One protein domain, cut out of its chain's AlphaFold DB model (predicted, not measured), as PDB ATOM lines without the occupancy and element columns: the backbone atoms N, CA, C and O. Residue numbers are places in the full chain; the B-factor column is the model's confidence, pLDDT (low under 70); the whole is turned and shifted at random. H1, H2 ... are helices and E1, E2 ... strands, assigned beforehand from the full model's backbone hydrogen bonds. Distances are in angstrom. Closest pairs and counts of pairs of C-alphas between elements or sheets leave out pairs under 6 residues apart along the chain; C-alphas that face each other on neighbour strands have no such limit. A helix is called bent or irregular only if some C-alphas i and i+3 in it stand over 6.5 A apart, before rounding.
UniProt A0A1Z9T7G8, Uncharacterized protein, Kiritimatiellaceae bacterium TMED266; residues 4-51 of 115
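AT A GLANCE: This is residues 4 to 51 of the 115 residues of an uncharacterized protein of Kiritimatiellaceae bacterium TMED266 (UniProt A0A1Z9T7G8). Two short parallel strands, E1 and E2, lie side by side as a small ribbon, with the helix H2 over one face of it, and the longer helix H1 is placed so that H1, H2 and the ribbon make a small triangle of three parts. H1 begins near the last turns of H2 and runs away from it, the link of residues 18 to 24 folds back from H1 into E1, and the link of residues 40 to 46 leads from H2 past H1 into E2. The printed part has 48 residues with two named helices and two named strands, in the order H1, E1, H2, E2; the sheet's order is E1, E2, all parallel, and the class is mixed, helices and strands. The whole is compact, with a radius of gyration of the C-alphas of 10.4 A, and its outline is rounded, with spans of 30 by 21 by 15 A.

IN THESE COORDINATES: The first element is H1, residues 4 to 17, which begins at the C-alpha of Thr 4 at (282.881, 232.924, 264.890) and measures 20.2 A from first to last C-alpha. It is the longest helix by residues, with 14. After the link of residues 18 to 24 comes the strand E1, residues 25 to 29, from Gln 25 to Leu 29, 10.3 A long; the C-alpha of Gln 25 is at (271.943, 224.169, 253.235). Ser 30 stands alone between E1 and the helix H2, residues 31 to 39, from Ala 31 to Thr 39, which measures 12.3 A. In the link that follows, residues 42 to 44 are helix in a run too short to bear a name. The strand E2, residues 47 to 50, from Asp 47 to Leu 50, is 10.5 A long and ends at the C-alpha of Leu 50 at (272.842, 215.073, 259.459). Ala 51 is the last printed residue.

HOW THE PARTS SIT: H1 and H2 are close but not clearly touching, with 1 pair of C-alphas within 8 A, those of Met 6 and Leu 37, 7.5 A apart. Their lines stand about perpendicular, but only just, at 72 degrees, and their centres are 15.0 A apart. H1 and E2 are only just apart, their closest C-alphas being 8.3 A from each other. E1 and E2 are parallel neighbours, with 16 degrees between their N-to-C directions. Among the C-alphas that face each other across this pair are 26 and 48, 4.4 A apart. N 49 and O 26 are within hydrogen-bond range at 2.8 A, and so are N 26 and O 47 at 3.0 A. E1, H2 and E2 form a strand-helix-strand unit, two parallel neighbour strands with a helix between them along the chain, and its crossover is right-handed. The closest C-alphas of H2 and E2 are those of Ala 31 and Leu 50, 7.1 A apart, with the centres of the two elements 10.8 A apart. In both H1 and H2 every O i to N i+4 pair is within hydrogen-bond range, and neither helix is bent.

THE WHOLE: The two C-alphas farthest apart are those of Ser 21 and Lys 32, at 30.4 A. The first and last printed C-alphas, those of Thr 4 and Ala 51, are 22.6 A apart. The printed part has no cut between residues 4 and 51, and it belongs to a full chain of 115 residues. The link from E1 to H2 is tight, the links from H1 to E1 and from H2 to E2 are short with 7 residues each, and no link is long. The mean pLDDT of the printed part is 87.4, and no printed residue is under 70 in this predicted model.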
ATOM      1  N   THR A   4     282.603 232.058 266.043       84.94
ATOM      2  CA  THR A   4     282.881 232.924 264.890       84.94
ATOM      3  C   THR A   4     282.356 232.290 263.607       84.94
ATOM      4  O   THR A   4     281.618 232.930 262.858       84.94
ATOM      5  N   PHE A   5     282.643 231.004 263.393       87.25
ATOM      6  CA  PHE A   5     282.141 230.277 262.228       87.25
ATOM      7  C   PHE A   5     280.604 230.215 262.211       87.25
ATOM      8  O   PHE A   5     279.975 230.391 261.168       87.25
ATOM      9  N   MET A   6     279.975 230.036 263.377       84.62
ATOM     10  CA  MET A   6     278.511 230.052 263.515       84.62
ATOM     11  C   MET A   6     277.888 231.406 263.172       84.62
ATOM     12  O   MET A   6     276.837 231.441 262.531       84.62
ATOM     13  N   GLY A   7     278.540 232.512 263.544       86.81
ATOM     14  CA  GLY A   7     278.102 233.855 263.165       86.81
ATOM     15  C   GLY A   7     278.088 234.053 261.648       86.81
ATOM     16  O   GLY A   7     277.115 234.576 261.101       86.81
ATOM     17  N   VAL A   8     279.118 233.555 260.957       92.75
ATOM     18  CA  VAL A   8     279.186 233.585 259.488       92.75
ATOM     19  C   VAL A   8     278.057 232.758 258.870       92.75
ATOM     20  O   VAL A   8     277.347 233.264 258.000       92.75
ATOM     21  N   LEU A   9     277.825 231.527 259.345       91.62
ATOM     22  CA  LEU A   9     276.724 230.694 258.845       91.62
ATOM     23  C   LEU A   9     275.358 231.359 259.029       91.62
ATOM     24  O   LEU A   9     274.544 231.339 258.108       91.62
ATOM     25  N   ALA A  10     275.104 231.960 260.193       88.06
ATOM     26  CA  ALA A  10     273.857 232.671 260.459       88.06
ATOM     27  C   ALA A  10     273.680 233.879 259.521       88.06
ATOM     28  O   ALA A  10     272.587 234.098 258.994       88.06
ATOM     29  N   GLY A  11     274.756 234.629 259.263       90.06
ATOM     30  CA  GLY A  11     274.762 235.729 258.298       90.06
ATOM     31  C   GLY A  11     274.432 235.265 256.878       90.06
ATOM     32  O   GLY A  11     273.533 235.816 256.242       90.06
ATOM     33  N   LEU A  12     275.097 234.206 256.403       91.25
ATOM     34  CA  LEU A  12     274.834 233.601 255.092       91.25
ATOM     35  C   LEU A  12     273.399 233.077 254.977       91.25
ATOM     36  O   LEU A  12     272.735 233.311 253.967       91.25
ATOM     37  N   ALA A  13     272.886 232.442 256.031       88.69
ATOM     38  CA  ALA A  13     271.510 231.963 256.085       88.69
ATOM     39  C   ALA A  13     270.492 233.110 255.967       88.69
ATOM     40  O   ALA A  13     269.526 233.007 255.212       88.69
ATOM     41  N   CYS A  14     270.731 234.238 256.642       88.06
ATOM     42  CA  CYS A  14     269.909 235.444 256.496       88.06
ATOM     43  C   CYS A  14     269.958 236.016 255.071       88.06
ATOM     44  O   CYS A  14     268.919 236.369 254.512       88.06
ATOM     45  N   ILE A  15     271.146 236.081 254.467       90.25
ATOM     46  CA  ILE A  15     271.349 236.556 253.088       90.25
ATOM     47  C   ILE A  15     270.580 235.685 252.087       90.25
ATOM     48  O   ILE A  15     269.958 236.230 251.170       90.25
ATOM     49  N   ALA A  16     270.614 234.362 252.269       89.00
ATOM     50  CA  ALA A  16     269.872 233.409 251.450       89.00
ATOM     51  C   ALA A  16     268.358 233.558 251.660       89.00
ATOM     52  O   ALA A  16     267.623 233.704 250.693       89.00
ATOM     53  N   LYS A  17     267.883 233.654 252.911       84.56
ATOM     54  CA  LYS A  17     266.455 233.877 253.211       84.56
ATOM     55  C   LYS A  17     265.904 235.178 252.628       84.56
ATOM     56  O   LYS A  17     264.736 235.229 252.251       84.56
ATOM     57  N   ALA A  18     266.727 236.221 252.532       88.69
ATOM     58  CA  ALA A  18     266.342 237.487 251.911       88.69
ATOM     59  C   ALA A  18     266.260 237.421 250.372       88.69
ATOM     60  O   ALA A  18     265.729 238.342 249.753       88.69
ATOM     61  N   ARG A  19     266.786 236.363 249.736       90.44
ATOM     62  CA  ARG A  19     266.826 236.193 248.277       90.44
ATOM     63  C   ARG A  19     266.181 234.861 247.874       90.44
ATOM     64  O   ARG A  19     266.860 233.841 247.901       90.44
ATOM     65  N   PRO A  20     264.921 234.855 247.401       81.69
ATOM     66  CA  PRO A  20     264.180 233.623 247.092       81.69
ATOM     67  C   PRO A  20     264.840 232.693 246.060       81.69
ATOM     68  O   PRO A  20     264.509 231.517 245.997       81.69
ATOM     69  N   SER A  21     265.752 233.216 245.235       85.75
ATOM     70  CA  SER A  21     266.505 232.454 244.233       85.75
ATOM     71  C   SER A  21     267.732 231.727 244.792       85.75
ATOM     72  O   SER A  21     268.399 231.020 244.042       85.75
ATOM     73  N   LEU A  22     268.087 231.946 246.061       83.00
ATOM     74  CA  LEU A  22     269.228 231.314 246.711       83.00
ATOM     75  C   LEU A  22     268.741 230.290 247.726       83.00
ATOM     76  O   LEU A  22     267.880 230.565 248.557       83.00
ATOM     77  N   THR A  23     269.357 229.116 247.692       83.81
ATOM     78  CA  THR A  23     269.162 228.087 248.708       83.81
ATOM     79  C   THR A  23     270.497 227.821 249.378       83.81
ATOM     80  O   THR A  23     271.515 227.665 248.707       83.81
ATOM     81  N   PHE A  24     270.497 227.806 250.707       87.12
ATOM     82  CA  PHE A  24     271.685 227.545 251.506       87.12
ATOM     83  C   PHE A  24     271.379 226.435 252.500       87.12
ATOM     84  O   PHE A  24     270.448 226.553 253.294       87.12
ATOM     85  N   GLN A  25     272.156 225.360 252.431       88.38
ATOM     86  CA  GLN A  25     271.943 224.169 253.235       88.38
ATOM     87  C   GLN A  25     273.285 223.565 253.650       88.38
ATOM     88  O   GLN A  25     274.205 223.475 252.837       88.38
ATOM     89  N   LEU A  26     273.385 223.115 254.901       87.69
ATOM     90  CA  LEU A  26     274.512 222.300 255.360       87.69
ATOM     91  C   LEU A  26     274.208 220.818 255.175       87.69
ATOM     92  O   LEU A  26     273.115 220.351 255.474       87.69
ATOM     93  N   THR A  27     275.197 220.056 254.733       88.56
ATOM     94  CA  THR A  27     275.062 218.612 254.519       88.56
ATOM     95  C   THR A  27     276.161 217.882 255.281       88.56
ATOM     96  O   THR A  27     277.172 218.489 255.641       88.56
ATOM     97  N   HIS A  28     275.955 216.594 255.572       87.00
ATOM     98  CA  HIS A  28     276.898 215.774 256.343       87.00
ATOM     99  C   HIS A  28     277.271 216.366 257.713       87.00
ATOM    100  O   HIS A  28     278.408 216.265 258.180       87.00
ATOM    101  N   LEU A  29     276.304 216.985 258.394       88.69
ATOM    102  CA  LEU A  29     276.546 217.572 259.702       88.69
ATOM    103  C   LEU A  29     276.722 216.477 260.769       88.69
ATOM    104  O   LEU A  29     275.944 215.525 260.846       88.69
ATOM    105  N   SER A  30     277.740 216.613 261.621       89.75
ATOM    106  CA  SER A  30     277.920 215.728 262.775       89.75
ATOM    107  C   SER A  30     276.980 216.103 263.924       89.75
ATOM    108  O   SER A  30     276.690 217.282 264.133       89.75
ATOM    109  N   ALA A  31     276.586 215.127 264.748       89.19
ATOM    110  CA  ALA A  31     275.718 215.357 265.911       89.19
ATOM    111  C   ALA A  31     276.289 216.400 266.896       89.19
ATOM    112  O   ALA A  31     275.560 217.216 267.458       89.19
ATOM    113  N   LYS A  32     277.621 216.439 267.063       90.12
ATOM    114  CA  LYS A  32     278.298 217.470 267.871       90.12
ATOM    115  C   LYS A  32     278.020 218.877 267.335       90.12
ATOM    116  O   LYS A  32     277.783 219.799 268.108       90.12
ATOM    117  N   ASN A  33     278.098 219.050 266.021       88.94
ATOM    118  CA  ASN A  33     277.888 220.342 265.385       88.94
ATOM    119  C   ASN A  33     276.400 220.718 265.325       88.94
ATOM    120  O   ASN A  33     276.078 221.897 265.438       88.94
ATOM    121  N   GLU A  34     275.498 219.743 265.221       91.38
ATOM    122  CA  GLU A  34     274.058 219.975 265.362       91.38
ATOM    123  C   GLU A  34     273.713 220.557 266.735       91.38
ATOM    124  O   GLU A  34     273.052 221.592 266.819       91.38
ATOM    125  N   ALA A  35     274.218 219.951 267.814       89.31
ATOM    126  CA  ALA A  35     273.976 220.443 269.168       89.31
ATOM    127  C   ALA A  35     274.423 221.907 269.336       89.31
ATOM    128  O   ALA A  35     273.757 222.689 270.018       89.31
ATOM    129  N   LEU A  36     275.513 222.305 268.670       87.62
ATOM    130  CA  LEU A  36     275.987 223.692 268.650       87.62
ATOM    131  C   LEU A  36     275.028 224.624 267.895       87.62
ATOM    132  O   LEU A  36     274.700 225.692 268.412       87.62
ATOM    133  N   LEU A  37     274.534 224.219 266.719       88.81
ATOM    134  CA  LEU A  37     273.545 225.000 265.963       88.81
ATOM    135  C   LEU A  37     272.250 225.201 266.754       88.81
ATOM    136  O   LEU A  37     271.684 226.294 266.724       88.81
ATOM    137  N   ILE A  38     271.798 224.166 267.469       89.06
ATOM    138  CA  ILE A  38     270.603 224.223 268.319       89.06
ATOM    139  C   ILE A  38     270.831 225.157 269.506       89.06
ATOM    140  O   ILE A  38     270.007 226.032 269.763       89.06
ATOM    141  N   THR A  39     271.957 225.004 270.206       85.25
ATOM    142  CA  THR A  39     272.287 225.811 271.394       85.25
ATOM    143  C   THR A  39     272.305 227.306 271.075       85.25
ATOM    144  O   THR A  39     271.846 228.120 271.872       85.25
ATOM    145  N   LEU A  40     272.794 227.670 269.889       83.44
ATOM    146  CA  LEU A  40     272.876 229.058 269.432       83.44
ATOM    147  C   LEU A  40     271.615 229.538 268.692       83.44
ATOM    148  O   LEU A  40     271.531 230.704 268.314       83.44
ATOM    149  N   GLY A  41     270.640 228.657 268.449       83.56
ATOM    150  CA  GLY A  41     269.414 228.966 267.707       83.56
ATOM    151  C   GLY A  41     269.600 229.156 266.196       83.56
ATOM    152  O   GLY A  41     268.651 229.537 265.509       83.56
ATOM    153  N   VAL A  42     270.794 228.876 265.661       86.38
ATOM    154  CA  VAL A  42     271.117 228.991 264.227       86.38
ATOM    155  C   VAL A  42     270.323 227.975 263.403       86.38
ATOM    156  O   VAL A  42     269.937 228.258 262.271       86.38
ATOM    157  N   ASN A  43     269.969 226.835 264.000       86.75
ATOM    158  CA  ASN A  43     269.099 225.820 263.401       86.75
ATOM    159  C   ASN A  43     267.715 226.351 262.959       86.75
ATOM    160  O   ASN A  43     267.018 225.696 262.198       86.75
ATOM    161  N   ARG A  44     267.289 227.530 263.436       86.25
ATOM    162  CA  ARG A  44     266.028 228.179 263.027       86.25
ATOM    163  C   ARG A  44     266.142 228.948 261.713       86.25
ATOM    164  O   ARG A  44     265.136 229.236 261.055       86.25
ATOM    165  N   VAL A  45     267.355 229.365 261.366       84.50
ATOM    166  CA  VAL A  45     267.626 230.168 260.171       84.50
ATOM    167  C   VAL A  45     268.289 229.372 259.061       84.50
ATOM    168  O   VAL A  45     268.217 229.804 257.918       84.50
ATOM    169  N   LEU A  46     268.863 228.220 259.388       86.31
ATOM    170  CA  LEU A  46     269.684 227.415 258.503       86.31
ATOM    171  C   LEU A  46     269.089 226.019 258.320       86.31
ATOM    172  O   LEU A  46     268.881 225.315 259.307       86.31
ATOM    173  N   ASP A  47     268.893 225.608 257.071       87.44
ATOM    174  CA  ASP A  47     268.535 224.229 256.753       87.44
ATOM    175  C   ASP A  47     269.786 223.343 256.808       87.44
ATOM    176  O   ASP A  47     270.862 223.723 256.335       87.44
ATOM    177  N   TYR A  48     269.668 222.149 257.389       87.88
ATOM    178  CA  TYR A  48     270.785 221.214 257.490       87.88
ATOM    179  C   TYR A  48     270.335 219.751 257.414       87.88
ATOM    180  O   TYR A  48     269.194 219.427 257.726       87.88
ATOM    181  N   HIS A  49     271.266 218.883 257.016       87.38
ATOM    182  CA  HIS A  49     271.127 217.430 257.023       87.38
ATOM    183  C   HIS A  49     272.252 216.787 257.822       87.38
ATOM    184  O   HIS A  49     273.437 217.092 257.624       87.38
ATOM    185  N   LEU A  50     271.880 215.870 258.710       85.19
ATOM    186  CA  LEU A  50     272.842 215.073 259.459       85.19
ATOM    187  C   LEU A  50     273.534 214.050 258.563       85.19
ATOM    188  O   LEU A  50     272.944 213.513 257.632       85.19
ATOM    189  N   ALA A  51     274.774 213.709 258.904       80.81
ATOM    190  CA  ALA A  51     275.509 212.639 258.231       80.81
ATOM    191  C   ALA A  51     274.809 211.266 258.332       80.81
ATOM    192  O   ALA A  51     275.064 210.387 257.516       80.81
TER     193      ALA A  51